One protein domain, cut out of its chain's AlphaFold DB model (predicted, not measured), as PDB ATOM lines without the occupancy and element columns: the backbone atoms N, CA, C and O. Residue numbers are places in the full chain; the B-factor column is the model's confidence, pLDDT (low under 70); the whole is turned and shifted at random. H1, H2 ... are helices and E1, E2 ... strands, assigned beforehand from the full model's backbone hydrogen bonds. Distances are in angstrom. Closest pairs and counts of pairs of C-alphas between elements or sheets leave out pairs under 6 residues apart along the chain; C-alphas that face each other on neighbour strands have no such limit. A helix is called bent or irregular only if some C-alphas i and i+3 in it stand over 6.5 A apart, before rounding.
ATOM      1  N   ALA A   4     -25.248  -4.673  13.279       88.06
ATOM      2  CA  ALA A   4     -23.892  -4.132  13.201       88.06
ATOM      3  C   ALA A   4     -23.761  -2.720  13.804       88.06
ATOM      4  O   ALA A   4     -22.740  -2.426  14.417       88.06
ATOM      5  N   ASP A   5     -24.793  -1.878  13.675       90.12
ATOM      6  CA  ASP A   5     -24.795  -0.533  14.263       90.12
ATOM      7  C   ASP A   5     -24.797  -0.623  15.795       90.12
ATOM      8  O   ASP A   5     -24.086   0.110  16.475       90.12
ATOM      9  N   VAL A   6     -25.565  -1.567  16.345       87.88
ATOM     10  CA  VAL A   6     -25.635  -1.790  17.792       87.88
ATOM     11  C   VAL A   6     -24.341  -2.398  18.319       87.88
ATOM     12  O   VAL A   6     -23.816  -1.921  19.320       87.88
ATOM     13  N   ASP A   7     -23.795  -3.402  17.633       90.69
ATOM     14  CA  ASP A   7     -22.514  -4.011  18.000       90.69
ATOM     15  C   ASP A   7     -21.382  -2.965  17.997       90.69
ATOM     16  O   ASP A   7     -20.514  -2.998  18.868       90.69
ATOM     17  N   ALA A   8     -21.406  -2.018  17.049       93.56
ATOM     18  CA  ALA A   8     -20.457  -0.909  16.999       93.56
ATOM     19  C   ALA A   8     -20.595   0.017  18.214       93.56
ATOM     20  O   ALA A   8     -19.587   0.308  18.850       93.56
ATOM     21  N   VAL A   9     -21.821   0.407  18.588       95.31
ATOM     22  CA  VAL A   9     -22.039   1.217  19.797       95.31
ATOM     23  C   VAL A   9     -21.618   0.457  21.050       95.31
ATOM     24  O   VAL A   9     -20.933   1.022  21.887       95.31
ATOM     25  N   LEU A  10     -21.967  -0.824  21.189       94.12
ATOM     26  CA  LEU A  10     -21.586  -1.626  22.358       94.12
ATOM     27  C   LEU A  10     -20.066  -1.727  22.526       94.12
ATOM     28  O   LEU A  10     -19.585  -1.729  23.658       94.12
ATOM     29  N   ARG A  11     -19.316  -1.756  21.418       94.75
ATOM     30  CA  ARG A  11     -17.851  -1.718  21.446       94.75
ATOM     31  C   ARG A  11     -17.312  -0.427  22.065       94.75
ATOM     32  O   ARG A  11     -16.324  -0.484  22.787       94.75
ATOM     33  N   GLU A  12     -17.971   0.713  21.848       95.94
ATOM     34  CA  GLU A  12     -17.577   1.997  22.453       95.94
ATOM     35  C   GLU A  12     -17.633   1.976  23.992       95.94
ATOM     36  O   GLU A  12     -16.980   2.790  24.638       95.94
ATOM     37  N   PHE A  13     -18.396   1.052  24.587       95.88
ATOM     38  CA  PHE A  13     -18.561   0.931  26.038       95.88
ATOM     39  C   PHE A  13     -17.844  -0.282  26.643       95.88
ATOM     40  O   PHE A  13     -18.018  -0.548  27.832       95.88
ATOM     41  N   GLU A  14     -17.041  -1.031  25.876       94.44
ATOM     42  CA  GLU A  14     -16.334  -2.222  26.381       94.44
ATOM     43  C   GLU A  14     -15.441  -1.920  27.593       94.44
ATOM     44  O   GLU A  14     -15.332  -2.753  28.495       94.44
ATOM     45  N   ASP A  15     -14.870  -0.717  27.667       95.19
ATOM     46  CA  ASP A  15     -14.076  -0.289  28.821       95.19
ATOM     47  C   ASP A  15     -14.930  -0.175  30.093       95.19
ATOM     48  O   ASP A  15     -14.508  -0.657  31.141       95.19
ATOM     49  N   VAL A  16     -16.174   0.310  29.997       96.12
ATOM     50  CA  VAL A  16     -17.107   0.378  31.140       96.12
ATOM     51  C   VAL A  16     -17.431  -1.022  31.665       96.12
ATOM     52  O   VAL A  16     -17.468  -1.242  32.876       96.12
ATOM     53  N   PHE A  17     -17.628  -1.999  30.771       95.81
ATOM     54  CA  PHE A  17     -17.793  -3.401  31.174       95.81
ATOM     55  C   PHE A  17     -16.552  -3.911  31.918       95.81
ATOM     56  O   PHE A  17     -16.683  -4.502  32.995       95.81
ATOM     57  N   ARG A  18     -15.356  -3.640  31.381       95.31
ATOM     58  CA  ARG A  18     -14.081  -4.077  31.966       95.31
ATOM     59  C   ARG A  18     -13.822  -3.456  33.337       95.31
ATOM     60  O   ARG A  18     -13.435  -4.175  34.253       95.31
ATOM     61  N   GLU A  19     -14.089  -2.164  33.500       95.75
ATOM     62  CA  GLU A  19     -13.993  -1.446  34.779       95.75
ATOM     63  C   GLU A  19     -14.878  -2.075  35.861       95.75
ATOM     64  O   GLU A  19     -14.504  -2.130  37.030       95.75
ATOM     65  N   HIS A  20     -16.029  -2.628  35.471       94.62
ATOM     66  CA  HIS A  20     -16.929  -3.328  36.384       94.62
ATOM     67  C   HIS A  20     -16.581  -4.815  36.561       94.62
ATOM     68  O   HIS A  20     -17.304  -5.522  37.261       94.62
ATOM     69  N   GLY A  21     -15.472  -5.292  35.989       94.75
ATOM     70  CA  GLY A  21     -14.990  -6.669  36.119       94.75
ATOM     71  C   GLY A  21     -15.612  -7.656  35.130       94.75
ATOM     72  O   GLY A  21     -15.396  -8.862  35.259       94.75
ATOM     73  N   PHE A  22     -16.376  -7.173  34.148       95.88
ATOM     74  CA  PHE A  22     -16.910  -8.016  33.086       95.88
ATOM     75  C   PHE A  22     -15.877  -8.205  31.969       95.88
ATOM     76  O   PHE A  22     -15.163  -7.285  31.576       95.88
ATOM     77  N   SER A  23     -15.844  -9.408  31.409       94.75
ATOM     78  CA  SER A  23     -15.113  -9.743  30.181       94.75
ATOM     79  C   SER A  23     -16.092 -10.146  29.080       94.75
ATOM     80  O   SER A  23     -17.236 -10.480  29.374       94.75
ATOM     81  N   GLY A  24     -15.669 -10.129  27.817       92.31
ATOM     82  CA  GLY A  24     -16.531 -10.449  26.674       92.31
ATOM     83  C   GLY A  24     -16.687  -9.271  25.718       92.31
ATOM     84  O   GLY A  24     -15.945  -8.297  25.801       92.31
ATOM     85  N   SER A  25     -17.608  -9.391  24.763       91.12
ATOM     86  CA  SER A  25     -17.831  -8.375  23.726       91.12
ATOM     87  C   SER A  25     -19.183  -8.571  23.037       91.12
ATOM     88  O   SER A  25     -19.818  -9.618  23.175       91.12
ATOM     89  N   LYS A  26     -19.609  -7.575  22.248       85.69
ATOM     90  CA  LYS A  26     -20.784  -7.659  21.354       85.69
ATOM     91  C   LYS A  26     -22.074  -8.118  22.049       85.69
ATOM     92  O   LYS A  26     -22.814  -8.952  21.526       85.69
ATOM     93  N   GLY A  27     -22.337  -7.596  23.245       89.44
ATOM     94  CA  GLY A  27     -23.569  -7.916  23.965       89.44
ATOM     95  C   GLY A  27     -23.557  -9.257  24.699       89.44
ATOM     96  O   GLY A  27     -24.607  -9.636  25.207       89.44
ATOM     97  N   ASP A  28     -22.427  -9.963  24.778       93.75
ATOM     98  CA  ASP A  28     -22.244 -11.155  25.615       93.75
ATOM     99  C   ASP A  28     -21.035 -10.948  26.531       93.75
ATOM    100  O   ASP A  28     -19.884 -10.906  26.083       93.75
ATOM    101  N   TYR A  29     -21.320 -10.776  27.817       95.69
ATOM    102  CA  TYR A  29     -20.353 -10.433  28.847       95.69
ATOM    103  C   TYR A  29     -20.436 -11.417  30.010       95.69
ATOM    104  O   TYR A  29     -21.453 -12.074  30.227       95.69
ATOM    105  N   ARG A  30     -19.355 -11.545  30.775       95.75
ATOM    106  CA  ARG A  30     -19.240 -12.516  31.863       95.75
ATOM    107  C   ARG A  30     -18.514 -11.927  33.057       95.75
ATOM    108  O   ARG A  30     -17.481 -11.282  32.874       95.75
ATOM    109  N   LEU A  31     -19.013 -12.216  34.256       93.94
ATOM    110  CA  LEU A  31     -18.242 -12.064  35.490       93.94
ATOM    111  C   LEU A  31     -17.564 -13.390  35.854       93.94
ATOM    112  O   LEU A  31     -18.078 -14.465  35.519       93.94
ATOM    113  N   PRO A  32     -16.455 -13.336  36.607       86.38
ATOM    114  CA  PRO A  32     -15.909 -14.509  37.274       86.38
ATOM    115  C   PRO A  32     -16.970 -15.243  38.108       86.38
ATOM    116  O   PRO A  32     -17.815 -14.621  38.758       86.38
ATOM    117  N   GLY A  33     -16.914 -16.576  38.104       82.88
ATOM    118  CA  GLY A  33     -17.835 -17.441  38.850       82.88
ATOM    119  C   GLY A  33     -19.196 -17.672  38.180       82.88
ATOM    120  O   GLY A  33     -20.189 -17.833  38.875       82.88
ATOM    121  N   GLY A  34     -19.258 -17.657  36.846       89.56
ATOM    122  CA  GLY A  34     -20.385 -18.243  36.107       89.56
ATOM    123  C   GLY A  34     -21.543 -17.305  35.755       89.56
ATOM    124  O   GLY A  34     -22.504 -17.757  35.138       89.56
ATOM    125  N   ILE A  35     -21.458 -16.004  36.044       95.81
ATOM    126  CA  ILE A  35     -22.516 -15.064  35.645       95.81
ATOM    127  C   ILE A  35     -22.321 -14.652  34.189       95.81
ATOM    128  O   ILE A  35     -21.292 -14.069  33.834       95.81
ATOM    129  N   ARG A  36     -23.331 -14.890  33.356       96.31
ATOM    130  CA  ARG A  36     -23.402 -14.415  31.973       96.31
ATOM    131  C   ARG A  36     -24.399 -13.273  31.871       96.31
ATOM    132  O   ARG A  36     -25.567 -13.450  32.188       96.31
ATOM    133  N   LEU A  37     -23.955 -12.128  31.372       96.88
ATOM    134  CA  LEU A  37     -24.766 -10.957  31.072       96.88
ATOM    135  C   LEU A  37     -24.928 -10.817  29.557       96.88
ATOM    136  O   LEU A  37     -23.944 -10.734  28.828       96.88
ATOM    137  N   LYS A  38     -26.167 -10.737  29.075       95.88
ATOM    138  CA  LYS A  38     -26.484 -10.482  27.667       95.88
ATOM    139  C   LYS A  38     -27.199  -9.149  27.508       95.88
ATOM    140  O   LYS A  38     -28.137  -8.860  28.248       95.88
ATOM    141  N   VAL A  39     -26.815  -8.383  26.494       93.44
ATOM    142  CA  VAL A  39     -27.597  -7.243  26.004       93.44
ATOM    143  C   VAL A  39     -28.572  -7.773  24.959       93.44
ATOM    144  O   VAL A  39     -28.187  -8.163  23.857       93.44
ATOM    145  N   ARG A  40     -29.849  -7.843  25.324       91.31
ATOM    146  CA  ARG A  40     -30.938  -8.257  24.440       91.31
ATOM    147  C   ARG A  40     -31.455  -7.038  23.696       91.31
ATOM    148  O   ARG A  40     -31.595  -5.968  24.279       91.31
ATOM    149  N   LEU A  41     -31.754  -7.229  22.418       88.25
ATOM    150  CA  LEU A  41     -32.295  -6.202  21.539       88.25
ATOM    151  C   LEU A  41     -33.593  -6.713  20.950       88.25
ATOM    152  O   LEU A  41     -33.655  -7.862  20.508       88.25
ATOM    153  N   ASP A  42     -34.590  -5.847  20.912       83.75
ATOM    154  CA  ASP A  42     -35.867  -6.159  20.303       83.75
ATOM    155  C   ASP A  42     -36.385  -4.951  19.528       83.75
ATOM    156  O   ASP A  42     -36.413  -3.832  20.034       83.75
ATOM    157  N   ARG A  43     -36.753  -5.194  18.271       71.12
ATOM    158  CA  ARG A  43     -37.303  -4.196  17.350       71.12
ATOM    159  C   ARG A  43     -38.840  -4.189  17.350       71.12
ATOM    160  O   ARG A  43     -39.440  -3.280  16.792       71.12
ATOM    161  N   HIS A  44     -39.486  -5.234  17.863       59.41
ATOM    162  CA  HIS A  44     -40.914  -5.461  17.619       59.41
ATOM    163  C   HIS A  44     -41.695  -6.005  18.823       59.41
ATOM    164  O   HIS A  44     -42.920  -5.930  18.803       59.41
ATOM    165  N   GLY A  45     -41.039  -6.555  19.845       58.25
ATOM    166  CA  GLY A  45     -41.715  -7.318  20.896       58.25
ATOM    167  C   GLY A  45     -41.974  -6.600  22.221       58.25
ATOM    168  O   GLY A  45     -42.743  -7.136  23.013       58.25
ATOM    169  N   TRP A  46     -41.417  -5.407  22.486       68.31
ATOM    170  CA  TRP A  46     -41.747  -4.665  23.721       68.31
ATOM    171  C   TRP A  46     -42.755  -3.526  23.512       68.31
ATOM    172  O   TRP A  46     -43.636  -3.347  24.350       68.31
ATOM    173  N   ASP A  47     -42.658  -2.792  22.398       68.50
ATOM    174  CA  ASP A  47     -43.671  -1.838  21.937       68.50
ATOM    175  C   ASP A  47     -43.474  -1.568  20.424       68.50
ATOM    176  O   ASP A  47     -42.460  -0.971  20.038       68.50
ATOM    177  N   PRO A  48     -44.400  -2.012  19.549       67.75
ATOM    178  CA  PRO A  48     -44.302  -1.811  18.100       67.75
ATOM    179  C   PRO A  48     -44.239  -0.337  17.681       67.75
ATOM    180  O   PRO A  48     -43.666  -0.028  16.634       67.75
ATOM    181  N   ASP A  49     -44.790   0.566  18.497       69.88
ATOM    182  CA  ASP A  49     -44.882   1.994  18.195       69.88
ATOM    183  C   ASP A  49     -43.598   2.758  18.553       69.88
ATOM    184  O   ASP A  49     -43.440   3.921  18.173       69.88
ATOM    185  N   LEU A  50     -42.674   2.128  19.290       70.38
ATOM    186  CA  LEU A  50     -41.473   2.777  19.833       70.38
ATOM    187  C   LEU A  50     -40.171   2.348  19.143       70.38
ATOM    188  O   LEU A  50     -39.108   2.902  19.420       70.38
ATOM    189  N   GLY A  51     -40.238   1.405  18.201       78.88
ATOM    190  CA  GLY A  51     -39.083   0.980  17.415       78.88
ATOM    191  C   GLY A  51     -38.197  -0.004  18.173       78.88
ATOM    192  O   GLY A  51     -38.534  -1.175  18.257       78.88
ATOM    193  N   TRP A  52     -37.032   0.420  18.674       85.31
ATOM    194  CA  TRP A  52     -36.096  -0.493  19.342       85.31
ATOM    195  C   TRP A  52     -36.145  -0.385  20.863       85.31
ATOM    196  O   TRP A  52     -36.387   0.673  21.441       85.31
ATOM    197  N   GLY A  53     -35.875  -1.509  21.518       87.88
ATOM    198  CA  GLY A  53     -35.607  -1.593  22.943       87.88
ATOM    199  C   GLY A  53     -34.374  -2.435  23.213       87.88
ATOM    200  O   GLY A  53     -34.057  -3.365  22.466       87.88
ATOM    201  N   LEU A  54     -33.691  -2.117  24.311       90.06
ATOM    202  CA  LEU A  54     -32.664  -2.976  24.892       90.06
ATOM    203  C   LEU A  54     -33.031  -3.371  26.323       90.06
ATOM    204  O   LEU A  54     -33.690  -2.623  27.047       90.06
ATOM    205  N   LEU A  55     -32.568  -4.547  26.721       91.31
ATOM    206  CA  LEU A  55     -32.691  -5.095  28.066       91.31
ATOM    207  C   LEU A  55     -31.386  -5.810  28.417       91.31
ATOM    208  O   LEU A  55     -30.804  -6.472  27.557       91.31
ATOM    209  N   PHE A  56     -30.946  -5.740  29.672       94.75
ATOM    210  CA  PHE A  56     -29.857  -6.599  30.134       94.75
ATOM    211  C   PHE A  56     -30.429  -7.831  30.827       94.75
ATOM    212  O   PHE A  56     -31.300  -7.716  31.684       94.75
ATOM    213  N   THR A  57     -29.938  -9.011  30.472       95.50
ATOM    214  CA  THR A  57     -30.331 -10.270  31.113       95.50
ATOM    215  C   THR A  57     -29.101 -10.940  31.691       95.50
ATOM    216  O   THR A  57     -28.169 -11.216  30.936       95.50
ATOM    217  N   ALA A  58     -29.091 -11.203  32.992       96.12
ATOM    218  CA  ALA A  58     -28.037 -11.957  33.653       96.12
ATOM    219  C   ALA A  58     -28.529 -13.359  34.031       96.12
ATOM    220  O   ALA A  58     -29.685 -13.539  34.405       96.12
ATOM    221  N   GLU A  59     -27.652 -14.346  33.909       96.25
ATOM    222  CA  GLU A  59     -27.907 -15.754  34.217       96.25
ATOM    223  C   GLU A  59     -26.712 -16.286  35.014       96.25
ATOM    224  O   GLU A  59     -25.570 -16.119  34.574       96.25
ATOM    225  N   ASP A  60     -26.951 -16.935  36.155       94.69
ATOM    226  CA  ASP A  60     -25.920 -17.724  36.827       94.69
ATOM    227  C   ASP A  60     -25.846 -19.110  36.193       94.69
ATOM    228  O   ASP A  60     -26.604 -20.028  36.506       94.69
ATOM    229  N   THR A  61     -24.923 -19.247  35.249       91.94
ATOM    230  CA  THR A  61     -24.713 -20.494  34.514       91.94
ATOM    231  C   THR A  61     -24.066 -21.587  35.358       91.94
ATOM    232  O   THR A  61     -24.095 -22.740  34.940       91.94
ATOM    233  N   ALA A  62     -23.524 -21.269  36.541       90.00
ATOM    234  CA  ALA A  62     -23.030 -22.287  37.465       90.00
ATOM    235  C   ALA A  62     -24.177 -23.094  38.098       90.00
ATOM    236  O   ALA A  62     -23.977 -24.248  38.461       90.00
ATOM    237  N   ALA A  63     -25.380 -22.516  38.168       89.38
ATOM    238  CA  ALA A  63     -26.595 -23.178  38.636       89.38
ATOM    239  C   ALA A  63     -27.326 -23.973  37.534       89.38
ATOM    240  O   ALA A  63     -28.430 -24.462  37.763       89.38
ATOM    241  N   ALA A  64     -26.763 -24.061  36.322       90.50
ATOM    242  CA  ALA A  64     -27.393 -24.788  35.227       90.50
ATOM    243  C   ALA A  64     -27.414 -26.302  35.499       90.50
ATOM    244  O   ALA A  64     -26.416 -26.879  35.931       90.50
ATOM    245  N   ASP A  65     -28.544 -26.950  35.208       89.06
ATOM    246  CA  ASP A  65     -28.656 -28.409  35.261       89.06
ATOM    247  C   ASP A  65     -27.833 -29.099  34.149       89.06
ATOM    248  O   ASP A  65     -27.204 -28.462  33.298       89.06
ATOM    249  N   SER A  66     -27.857 -30.434  34.117       87.81
ATOM    250  CA  SER A  66     -27.158 -31.229  33.096       87.81
ATOM    251  C   SER A  66     -27.667 -31.008  31.662       87.81
ATOM    252  O   SER A  66     -26.990 -31.399  30.712       87.81
ATOM    253  N   LEU A  67     -28.831 -30.373  31.494       87.81
ATOM    254  CA  LEU A  67     -29.417 -29.986  30.211       87.81
ATOM    255  C   LEU A  67     -29.139 -28.510  29.864       87.81
ATOM    256  O   LEU A  67     -29.536 -28.044  28.795       87.81
ATOM    257  N   GLY A  68     -28.442 -27.772  30.735       87.44
ATOM    258  CA  GLY A  68     -28.118 -26.359  30.561       87.44
ATOM    259  C   GLY A  68     -29.236 -25.398  30.976       87.44
ATOM    260  O   GLY A  68     -29.156 -24.205  30.666       87.44
ATOM    261  N   ASN A  69     -30.277 -25.873  31.667       91.31
ATOM    262  CA  ASN A  69     -31.347 -25.015  32.160       91.31
ATOM    263  C   ASN A  69     -30.910 -24.320  33.448       91.31
ATOM    264  O   ASN A  69     -30.711 -24.953  34.481       91.31
ATOM    265  N   VAL A  70     -30.813 -22.993  33.393       90.81
ATOM    266  CA  VAL A  70     -30.608 -22.148  34.577       90.81
ATOM    267  C   VAL A  70     -31.956 -21.953  35.273       90.81
ATOM    268  O   VAL A  70     -32.896 -21.550  34.587       90.81
ATOM    269  N   PRO A  71     -32.117 -22.193  36.578       91.50
ATOM    270  CA  PRO A  71     -33.402 -22.015  37.255       91.50
ATOM    271  C   PRO A  71     -33.805 -20.528  37.333       91.50
ATOM    272  O   PRO A  71     -32.982 -19.645  37.095       91.50
ATOM    273  N   VAL A  72     -35.087 -20.221  37.565       89.62
ATOM    274  CA  VAL A  72     -35.630 -18.850  37.401       89.62
ATOM    275  C   VAL A  72     -35.039 -17.873  38.417       89.62
ATOM    276  O   VAL A  72     -34.744 -16.734  38.068       89.62
ATOM    277  N   GLU A  73     -34.815 -18.328  39.642       89.00
ATOM    278  CA  GLU A  73     -34.155 -17.608  40.731       89.00
ATOM    279  C   GLU A  73     -32.701 -17.223  40.406       89.00
ATOM    280  O   GLU A  73     -32.202 -16.212  40.897       89.00
ATOM    281  N   SER A  74     -32.062 -17.968  39.501       92.75
ATOM    282  CA  SER A  74     -30.707 -17.724  38.994       92.75
ATOM    283  C   SER A  74     -30.700 -16.888  37.710       92.75
ATOM    284  O   SER A  74     -29.714 -16.871  36.966       92.75
ATOM    285  N   ARG A  75     -31.796 -16.174  37.427       94.62
ATOM    286  CA  ARG A  75     -31.931 -15.245  36.301       94.62
ATOM    287  C   ARG A  75     -32.321 -13.857  36.803       94.62
ATOM    288  O   ARG A  75     -33.141 -13.708  37.702       94.62
ATOM    289  N   LEU A  76     -31.798 -12.828  36.146       94.94
ATOM    290  CA  LEU A  76     -32.129 -11.429  36.404       94.94
ATOM    291  C   LEU A  76     -32.391 -10.700  35.087       94.94
ATOM    292  O   LEU A  76     -31.638 -10.835  34.123       94.94
ATOM    293  N   GLN A  77     -33.431  -9.871  35.059       94.12
ATOM    294  CA  GLN A  77     -33.659  -8.901  33.989       94.12
ATOM    295  C   GLN A  77     -33.486  -7.492  34.542       94.12
ATOM    296  O   GLN A  77     -34.185  -7.112  35.476       94.12
ATOM    297  N   VAL A  78     -32.589  -6.707  33.948       93.81
ATOM    298  CA  VAL A  78     -32.357  -5.318  34.342       93.81
ATOM    299  C   VAL A  78     -33.157  -4.393  33.439       93.81
ATOM    300  O   VAL A  78     -32.778  -4.120  32.300       93.81
ATOM    301  N   THR A  79     -34.269  -3.917  33.979       89.69
ATOM    302  CA  THR A  79     -35.209  -2.973  33.368       89.69
ATOM    303  C   THR A  79     -35.084  -1.599  34.043       89.69
ATOM    304  O   THR A  79     -34.501  -1.499  35.131       89.69
ATOM    305  N   PRO A  80     -35.698  -0.532  33.501       87.31
ATOM    306  CA  PRO A  80     -35.789   0.735  34.226       87.31
ATOM    307  C   PRO A  80     -36.366   0.601  35.646       87.31
ATOM    308  O   PRO A  80     -35.889   1.261  36.565       87.31
ATOM    309  N   ALA A  81     -37.344  -0.294  35.841       85.12
ATOM    310  CA  ALA A  81     -37.951  -0.549  37.146       85.12
ATOM    311  C   ALA A  81     -36.972  -1.204  38.133       85.12
ATOM    312  O   ALA A  81     -36.978  -0.878  39.316       85.12
ATOM    313  N   THR A  82     -36.089  -2.092  37.668       87.81
ATOM    314  CA  THR A  82     -35.066  -2.691  38.550       87.81
ATOM    315  C   THR A  82     -34.013  -1.685  39.006       87.81
ATOM    316  O   THR A  82     -33.442  -1.822  40.086       87.81
ATOM    317  N   LEU A  83     -33.800  -0.628  38.219       88.00
ATOM    318  CA  LEU A  83     -32.847   0.431  38.526       88.00
ATOM    319  C   LEU A  83     -33.502   1.638  39.209       88.00
ATOM    320  O   LEU A  83     -32.846   2.657  39.385       88.00
ATOM    321  N   ASP A  84     -34.766   1.549  39.630       82.12
ATOM    322  CA  ASP A  84     -35.582   2.697  40.057       82.12
ATOM    323  C   ASP A  84     -34.940   3.572  41.155       82.12
ATOM    324  O   ASP A  84     -35.190   4.779  41.208       82.12
ATOM    325  N   LYS A  85     -34.088   2.979  42.003       82.00
ATOM    326  CA  LYS A  85     -33.371   3.664  43.093       82.00
ATOM    327  C   LYS A  85     -32.001   4.238  42.706       82.00
ATOM    328  O   LYS A  85     -31.490   5.083  43.429       82.00
ATOM    329  N   VAL A  86     -31.395   3.756  41.621       84.69
ATOM    330  CA  VAL A  86     -30.008   4.082  41.221       84.69
ATOM    331  C   VAL A  86     -29.922   4.779  39.865       84.69
ATOM    332  O   VAL A  86     -28.894   5.348  39.514       84.69
ATOM    333  N   LEU A  87     -31.000   4.733  39.090       84.12
ATOM    334  CA  LEU A  87     -31.105   5.345  37.782       84.12
ATOM    335  C   LEU A  87     -31.381   6.839  37.919       84.12
ATOM    336  O   LEU A  87     -32.358   7.241  38.558       84.12
ATOM    337  N   ASP A  88     -30.592   7.665  37.236       83.88
ATOM    338  CA  ASP A  88     -30.919   9.078  37.066       83.88
ATOM    339  C   ASP A  88     -32.122   9.219  36.117       83.88
ATOM    340  O   ASP A  88     -31.999   9.385  34.900       83.88
ATOM    341  N   LYS A  89     -33.328   9.133  36.689       79.88
ATOM    342  CA  LYS A  89     -34.600   9.258  35.961       79.88
ATOM    343  C   LYS A  89     -34.748  10.612  35.280       79.88
ATOM    344  O   LYS A  89     -35.476  10.707  34.292       79.88
ATOM    345  N   LYS A  90     -34.103  11.661  35.801       84.25
ATOM    346  CA  LYS A  90     -34.147  12.993  35.198       84.25
ATOM    347  C   LYS A  90     -33.299  13.007  33.932       84.25
ATOM    348  O   LYS A  90     -33.805  13.449  32.903       84.25
ATOM    349  N   ALA A  91     -32.077  12.475  33.987       85.94
ATOM    350  CA  ALA A  91     -31.220  12.324  32.815       85.94
ATOM    351  C   ALA A  91     -31.863  11.407  31.770       85.94
ATOM    352  O   ALA A  91     -32.010  11.814  30.620       85.94
ATOM    353  N   LEU A  92     -32.341  10.223  32.173       85.88
ATOM    354  CA  LEU A  92     -33.015   9.305  31.255       85.88
ATOM    355  C   LEU A  92     -34.275   9.946  30.659       85.88
ATOM    356  O   LEU A  92     -34.470   9.896  29.454       85.88
ATOM    357  N   GLY A  93     -35.106  10.605  31.469       85.56
ATOM    358  CA  GLY A  93     -36.302  11.301  30.997       85.56
ATOM    359  C   GLY A  93     -36.008  12.463  30.042       85.56
ATOM    360  O   GLY A  93     -36.793  12.699  29.125       85.56
ATOM    361  N   ALA A  94     -34.885  13.165  30.226       88.62
ATOM    362  CA  ALA A  94     -34.438  14.226  29.325       88.62
ATOM    363  C   ALA A  94     -34.059  13.687  27.938       88.62
ATOM    364  O   ALA A  94     -34.292  14.374  26.946       88.62
ATOM    365  N   LEU A  95     -33.575  12.440  27.851       88.62
ATOM    366  CA  LEU A  95     -33.313  11.777  26.570       88.62
ATOM    367  C   LEU A  95     -34.575  11.529  25.743       88.62
ATOM    368  O   LEU A  95     -34.434  11.167  24.587       88.62
ATOM    369  N   TYR A  96     -35.779  11.704  26.286       87.25
ATOM    370  CA  TYR A  96     -37.030  11.504  25.545       87.25
ATOM    371  C   TYR A  96     -37.958  12.715  25.665       87.25
ATOM    372  O   TYR A  96     -39.181  12.587  25.599       87.25
ATOM    373  N   ALA A  97     -37.399  13.906  25.903       87.25
ATOM    374  CA  ALA A  97     -38.178  15.139  26.007       87.25
ATOM    375  C   ALA A  97     -38.950  15.458  24.711       87.25
ATOM    376  O   ALA A  97     -40.037  16.027  24.770       87.25
ATOM    377  N   ASP A  98     -38.405  15.037  23.574       85.38
ATOM    378  CA  ASP A  98     -38.954  15.112  22.222       85.38
ATOM    379  C   ASP A  98     -39.975  14.006  21.900       85.38
ATOM    380  O   ASP A  98     -40.735  14.137  20.942       85.38
ATOM    381  N   ASN A  99     -40.050  12.944  22.712       81.44
ATOM    382  CA  ASN A  99     -40.976  11.828  22.517       81.44
ATOM    383  C   ASN A  99     -41.767  11.497  23.803       81.44
ATOM    384  O   ASN A  99     -41.428  10.560  24.540       81.44
ATOM    385  N   PRO A 100     -42.869  12.230  24.080       82.38
ATOM    386  CA  PRO A 100     -43.679  12.049  25.286       82.38
ATOM    387  C   PRO A 100     -44.234  10.631  25.474       82.38
ATOM    388  O   PRO A 100     -44.412  10.188  26.611       82.38
ATOM    389  N   ARG A 101     -44.484   9.900  24.376       80.81
ATOM    390  CA  ARG A 101     -44.965   8.512  24.424       80.81
ATOM    391  C   ARG A 101     -43.912   7.599  25.039       80.81
ATOM    392  O   ARG A 101     -44.196   6.956  26.048       80.81
ATOM    393  N   VAL A 102     -42.685   7.621  24.513       79.19
ATOM    394  CA  VAL A 102     -41.561   6.858  25.082       79.19
ATOM    395  C   VAL A 102     -41.307   7.274  26.526       79.19
ATOM    396  O   VAL A 102     -41.189   6.425  27.409       79.19
ATOM    397  N   ARG A 103     -41.309   8.584  26.794       82.06
ATOM    398  CA  ARG A 103     -41.084   9.132  28.134       82.06
ATOM    399  C   ARG A 103     -42.072   8.590  29.171       82.06
ATOM    400  O   ARG A 103     -41.677   8.308  30.300       82.06
ATOM    401  N   SER A 104     -43.339   8.407  28.796       78.62
ATOM    402  CA  SER A 104     -44.364   7.828  29.675       78.62
ATOM    403  C   SER A 104     -44.137   6.339  29.987       78.62
ATOM    404  O   SER A 104     -44.575   5.852  31.029       78.62
ATOM    405  N   ARG A 105     -43.410   5.625  29.117       73.94
ATOM    406  CA  ARG A 105     -43.143   4.180  29.195       73.94
ATOM    407  C   ARG A 105     -41.809   3.827  29.851       73.94
ATOM    408  O   ARG A 105     -41.553   2.650  30.086       73.94
ATOM    409  N   LEU A 106     -41.008   4.818  30.255       72.50
ATOM    410  CA  LEU A 106     -39.706   4.617  30.916       72.50
ATOM    411  C   LEU A 106     -39.762   3.840  32.232       72.50
ATOM    412  O   LEU A 106     -38.719   3.568  32.807       72.50
ATOM    413  N   ARG A 107     -40.948   3.508  32.743       66.94
ATOM    414  CA  ARG A 107     -41.117   2.698  33.953       66.94
ATOM    415  C   ARG A 107     -41.302   1.206  33.673       66.94
ATOM    416  O   ARG A 107     -41.322   0.439  34.628       66.94
ATOM    417  N   SER A 108     -41.450   0.774  32.419       64.50
ATOM    418  CA  SER A 108     -41.809  -0.616  32.106       64.50
ATOM    419  C   SER A 108     -40.934  -1.240  31.023       64.50
ATOM    420  O   SER A 108     -40.800  -0.693  29.933       64.50
ATOM    421  N   GLY A 109     -40.434  -2.445  31.304       77.69
ATOM    422  CA  GLY A 109     -39.897  -3.360  30.300       77.69
ATOM    423  C   GLY A 109     -38.474  -3.037  29.852       77.69
ATOM    424  O   GLY A 109     -37.521  -3.568  30.407       77.69
ATOM    425  N   TRP A 110     -38.331  -2.209  28.823       88.94
ATOM    426  CA  TRP A 110     -37.095  -2.077  28.047       88.94
ATOM    427  C   TRP A 110     -36.622  -0.619  28.008       88.94
ATOM    428  O   TRP A 110     -37.414   0.307  28.179       88.94
ATOM    429  N   PHE A 111     -35.330  -0.396  27.764       89.44
ATOM    430  CA  PHE A 111     -34.822   0.945  27.475       89.44
ATOM    431  C   PHE A 111     -35.004   1.234  25.987       89.44
ATOM    432  O   PHE A 111     -34.360   0.613  25.140       89.44
ATOM    433  N   ALA A 112     -35.911   2.155  25.685       88.31
ATOM    434  CA  ALA A 112     -36.282   2.530  24.329       88.31
ATOM    435  C   ALA A 112     -35.171   3.294  23.603       88.31
ATOM    436  O   ALA A 112     -34.458   4.091  24.214       88.31
ATOM    437  N   PHE A 113     -35.071   3.135  22.288       87.75
ATOM    438  CA  PHE A 113     -34.255   4.003  21.445       87.75
ATOM    439  C   PHE A 113     -34.703   3.908  19.984       87.75
ATOM    440  O   PHE A 113     -35.036   2.836  19.494       87.75
ATOM    441  N   GLU A 114     -34.676   5.021  19.254       84.19
ATOM    442  CA  GLU A 114     -35.053   5.026  17.832       84.19
ATOM    443  C   GLU A 114     -33.847   5.039  16.866       84.19
ATOM    444  O   GLU A 114     -33.956   4.583  15.725       84.19
ATOM    445  N   HIS A 115     -32.676   5.510  17.313       88.19
ATOM    446  CA  HIS A 115     -31.463   5.646  16.496       88.19
ATOM    447  C   HIS A 115     -30.169   5.448  17.308       88.19
ATOM    448  O   HIS A 115     -30.185   5.373  18.538       88.19
ATOM    449  N   VAL A 116     -29.034   5.382  16.603       92.44
ATOM    450  CA  VAL A 116     -27.692   5.105  17.155       92.44
ATOM    451  C   VAL A 116     -27.298   6.093  18.255       92.44
ATOM    452  O   VAL A 116     -26.861   5.679  19.327       92.44
ATOM    453  N   ASP A 117     -27.506   7.394  18.043       93.00
ATOM    454  CA  ASP A 117     -27.139   8.388  19.061       93.00
ATOM    455  C   ASP A 117     -27.982   8.276  20.335       93.00
ATOM    456  O   ASP A 117     -27.455   8.450  21.434       93.00
ATOM    457  N   ARG A 118     -29.266   7.905  20.210       90.94
ATOM    458  CA  ARG A 118     -30.135   7.650  21.362       90.94
ATOM    459  C   ARG A 118     -29.676   6.405  22.108       90.94
ATOM    460  O   ARG A 118     -29.572   6.460  23.324       90.94
ATOM    461  N   LEU A 119     -29.331   5.326  21.402       93.19
ATOM    462  CA  LEU A 119     -28.749   4.128  22.013       93.19
ATOM    463  C   LEU A 119     -27.501   4.473  22.834       93.19
ATOM    464  O   LEU A 119     -27.400   4.093  24.000       93.19
ATOM    465  N   ARG A 120     -26.571   5.233  22.245       95.88
ATOM    466  CA  ARG A 120     -25.351   5.680  22.927       95.88
ATOM    467  C   ARG A 120     -25.678   6.513  24.168       95.88
ATOM    468  O   ARG A 120     -25.101   6.284  25.227       95.88
ATOM    469  N   ALA A 121     -26.604   7.461  24.054       94.56
ATOM    470  CA  ALA A 121     -27.019   8.301  25.173       94.56
ATOM    471  C   ALA A 121     -27.687   7.489  26.295       94.56
ATOM    472  O   ALA A 121     -27.367   7.691  27.463       94.56
ATOM    473  N   VAL A 122     -28.547   6.531  25.947       93.00
ATOM    474  CA  VAL A 122     -29.174   5.608  26.899       93.00
ATOM    475  C   VAL A 122     -28.106   4.797  27.624       93.00
ATOM    476  O   VAL A 122     -28.082   4.805  28.850       93.00
ATOM    477  N   LEU A 123     -27.175   4.165  26.900       95.25
ATOM    478  CA  LEU A 123     -26.093   3.376  27.498       95.25
ATOM    479  C   LEU A 123     -25.225   4.200  28.456       95.25
ATOM    480  O   LEU A 123     -24.910   3.706  29.536       95.25
ATOM    481  N   ARG A 124     -24.921   5.468  28.142       95.19
ATOM    482  CA  ARG A 124     -24.202   6.371  29.069       95.19
ATOM    483  C   ARG A 124     -24.909   6.548  30.410       95.19
ATOM    484  O   ARG A 124     -24.239   6.714  31.420       95.19
ATOM    485  N   VAL A 125     -26.239   6.529  30.416       93.44
ATOM    486  CA  VAL A 125     -27.036   6.717  31.635       93.44
ATOM    487  C   VAL A 125     -27.244   5.397  32.377       93.44
ATOM    488  O   VAL A 125     -27.197   5.368  33.604       93.44
ATOM    489  N   VAL A 126     -27.492   4.302  31.654       93.88
ATOM    490  CA  VAL A 126     -28.014   3.065  32.260       93.88
ATOM    491  C   VAL A 126     -26.951   2.001  32.503       93.88
ATOM    492  O   VAL A 126     -27.145   1.163  33.380       93.88
ATOM    493  N   LEU A 127     -25.843   2.003  31.750       95.31
ATOM    494  CA  LEU A 127     -24.913   0.874  31.734       95.31
ATOM    495  C   LEU A 127     -24.221   0.672  33.085       95.31
ATOM    496  O   LEU A 127     -24.321  -0.413  33.645       95.31
ATOM    497  N   GLY A 128     -23.575   1.701  33.636       95.50
ATOM    498  CA  GLY A 128     -22.914   1.607  34.947       95.50
ATOM    499  C   GLY A 128     -23.857   1.105  36.053       95.50
ATOM    500  O   GLY A 128     -23.579   0.068  36.660       95.50
ATOM    501  N   PRO A 129     -25.021   1.753  36.266       94.88
ATOM    502  CA  PRO A 129     -26.021   1.279  37.222       94.88
ATOM    503  C   PRO A 129     -26.482  -0.165  36.976       94.88
ATOM    504  O   PRO A 129     -26.634  -0.924  37.932       94.88
ATOM    505  N   ALA A 130     -26.664  -0.573  35.714       95.31
ATOM    506  CA  ALA A 130     -27.032  -1.944  35.370       95.31
ATOM    507  C   ALA A 130     -25.947  -2.956  35.765       95.31
ATOM    508  O   ALA A 130     -26.259  -3.985  36.362       95.31
ATOM    509  N   LEU A 131     -24.676  -2.661  35.481       95.94
ATOM    510  CA  LEU A 131     -23.553  -3.539  35.819       95.94
ATOM    511  C   LEU A 131     -23.374  -3.682  37.333       95.94
ATOM    512  O   LEU A 131     -23.177  -4.796  37.822       95.94
ATOM    513  N   LEU A 132     -23.498  -2.585  38.084       95.06
ATOM    514  CA  LEU A 132     -23.471  -2.617  39.549       95.06
ATOM    515  C   LEU A 132     -24.633  -3.433  40.121       95.06
ATOM    516  O   LEU A 132     -24.433  -4.229  41.037       95.06
ATOM    517  N   HIS A 133     -25.831  -3.286  39.555       95.19
ATOM    518  CA  HIS A 133     -26.998  -4.049  39.984       95.19
ATOM    519  C   HIS A 133     -26.823  -5.558  39.751       95.19
ATOM    520  O   HIS A 133     -27.084  -6.350  40.653       95.19
ATOM    521  N   VAL A 134     -26.310  -5.958  38.581       95.31
ATOM    522  CA  VAL A 134     -26.007  -7.369  38.272       95.31
ATOM    523  C   VAL A 134     -24.971  -7.937  39.240       95.31
ATOM    524  O   VAL A 134     -25.105  -9.080  39.667       95.31
ATOM    525  N   ARG A 135     -23.955  -7.155  39.618       94.19
ATOM    526  CA  ARG A 135     -22.950  -7.588  40.599       94.19
ATOM    527  C   ARG A 135     -23.540  -7.793  41.986       94.19
ATOM    528  O   ARG A 135     -23.333  -8.854  42.561       94.19
ATOM    529  N   ALA A 136     -24.302  -6.823  42.483       93.25
ATOM    530  CA  ALA A 136     -24.957  -6.938  43.782       93.25
ATOM    531  C   ALA A 136     -25.897  -8.155  43.832       93.25
ATOM    532  O   ALA A 136     -25.917  -8.895  44.813       93.25
ATOM    533  N   TRP A 137     -26.631  -8.409  42.744       93.69
ATOM    534  CA  TRP A 137     -27.439  -9.618  42.608       93.69
ATOM    535  C   TRP A 137     -26.584 -10.895  42.629       93.69
ATOM    536  O   TRP A 137     -26.877 -11.801  43.408       93.69
ATOM    537  N   ALA A 138     -25.504 -10.953  41.847       92.69
ATOM    538  CA  ALA A 138     -24.600 -12.103  41.807       92.69
ATOM    539  C   ALA A 138     -23.953 -12.407  43.171       92.69
ATOM    540  O   ALA A 138     -23.763 -13.568  43.525       92.69
ATOM    541  N   GLU A 139     -23.622 -11.376  43.945       91.69
ATOM    542  CA  GLU A 139     -23.130 -11.521  45.316       91.69
ATOM    543  C   GLU A 139     -24.231 -12.075  46.234       91.69
ATOM    544  O   GLU A 139     -23.983 -13.023  46.977       91.69
ATOM    545  N   SER A 140     -25.465 -11.570  46.119       90.44
ATOM    546  CA  SER A 140     -26.588 -11.996  46.965       90.44
ATOM    547  C   SER A 140     -26.947 -13.479  46.825       90.44
ATOM    548  O   SER A 140     -27.201 -14.138  47.830       90.44
ATOM    549  N   ILE A 141     -26.916 -14.027  45.605       86.88
ATOM    550  CA  ILE A 141     -27.230 -15.446  45.374       86.88
ATOM    551  C   ILE A 141     -26.104 -16.366  45.861       86.88
ATOM    552  O   ILE A 141     -26.369 -17.456  46.359       86.88
ATOM    553  N   ARG A 142     -24.848 -15.907  45.807       80.88
ATOM    554  CA  ARG A 142     -23.695 -16.665  46.316       80.88
ATOM    555  C   ARG A 142     -23.610 -16.663  47.832       80.88
ATOM    556  O   ARG A 142     -23.149 -17.638  48.397       80.88
ATOM    557  N   SER A 143     -24.031 -15.588  48.494       72.25
ATOM    558  CA  SER A 143     -24.108 -15.549  49.961       72.25
ATOM    559  C   SER A 143     -25.254 -16.391  50.528       72.25
ATOM    560  O   SER A 143     -25.254 -16.679  51.720       72.25
ATOM    561  N   ALA A 144     -26.237 -16.750  49.700       61.25
ATOM    562  CA  ALA A 144     -27.363 -17.598  50.080       61.25
ATOM    563  C   ALA A 144     -27.101 -19.104  49.869       61.25
ATOM    564  O   ALA A 144     -27.958 -19.909  50.233       61.25
ATOM    565  N   THR A 145     -25.955 -19.465  49.280       53.28
ATOM    566  CA  THR A 145     -25.530 -20.845  48.983       53.28
ATOM    567  C   THR A 145     -24.391 -21.251  49.909       53.28
ATOM    568  O   THR A 145     -24.412 -22.403  50.391       53.28
TER     569      THR A 145
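This is residues 4 to 145 of the 145 residues of an uncharacterized protein of Saccharothrix variisporea (UniProt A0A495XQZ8). A twisted sheet of six strands has a long bent helix running along it: arm H5b covers E4 and part of E3 on one face, and arm H5a lies over E6. H2 lies over E1 on the same face as H5b, H1 packs on H5a, and the short helices H3 and H4 lie near the E6 end, while residues 61 to 74 make a long loop at the other end of the longest axis. The 142 printed residues include five named helices and six named strands in the order H1 H2 E1 E2 E3 E4 E5 H3 H4 E6 H5, a mixed class. The sheet is branched and its neighbour pairs are antiparallel; the whole is compact, with a radius of gyration of the C-alphas of 15.2 A, yet elongated, spanning 47 by 28 by 26 A.

H1, residues 4 to 12, begins at C-alpha 4 (-23.892, -4.132, 13.201) and is 12.8 A long. H2 is residues 14 to 19, E1 23 to 25 and E2 28 to 31. E3, residues 35 to 42, measures 22.2 A, and E4, residues 52 to 60, measures 26.6 A from C-alpha 52 (-36.096, -0.493, 19.342). E5 is residues 75 to 78, H3 89 to 94, H4 100 to 105 and E6 111 to 113. H5, residues 116 to 143, was assigned as one helix by its hydrogen bonds but is bent, with C-alphas 125 and 128 7.4 A apart. Its arms are H5a, residues 116 to 125, 14.6 A, and H5b, residues 128 to 143, 22.8 A, ending at C-alpha 143 (-24.108, -15.549, 49.961).

E1 to E5 form a meander, each strand the antiparallel neighbour of the one before; N 23 and O 30 are 2.9 A apart, N 29 and O 37 2.8 A, N 38 and O 57 2.8 A, and N 58 and O 76 2.8 A, within hydrogen-bond range. E3 lies on one side of E4, E5 and E6 on the other side; N 54 and O 111 are 2.9 A apart. H5b has a height over the sheet of 9.1 A; its closest C-alphas to E4 are those of Val 134 and Ala 58, 6.8 A. H5a and H5b stand at a steep tilt of 51 degrees. H1 touches H5a, closest C-alphas Val 9 and Arg 120, 6.4 A. H3 only just touches H5a, with 3 pairs of C-alphas within 8 A, the closest Leu 92 and Val 125, 6.5 A. H4 only grazes the sheet. Every O i to N i+4 pair is within hydrogen-bond range in H1, H2, H3, H4, H5a and H5b.

The C-alphas farthest apart, of Ser 66 and Asp 98, are 49.0 A apart. The printed part has no cut. The link from E4 to E5 is long, 14 residues. Mean pLDDT of the printed part is 87.9; residues 44 to 49, 107 to 108 and 144 to 145 are under 70.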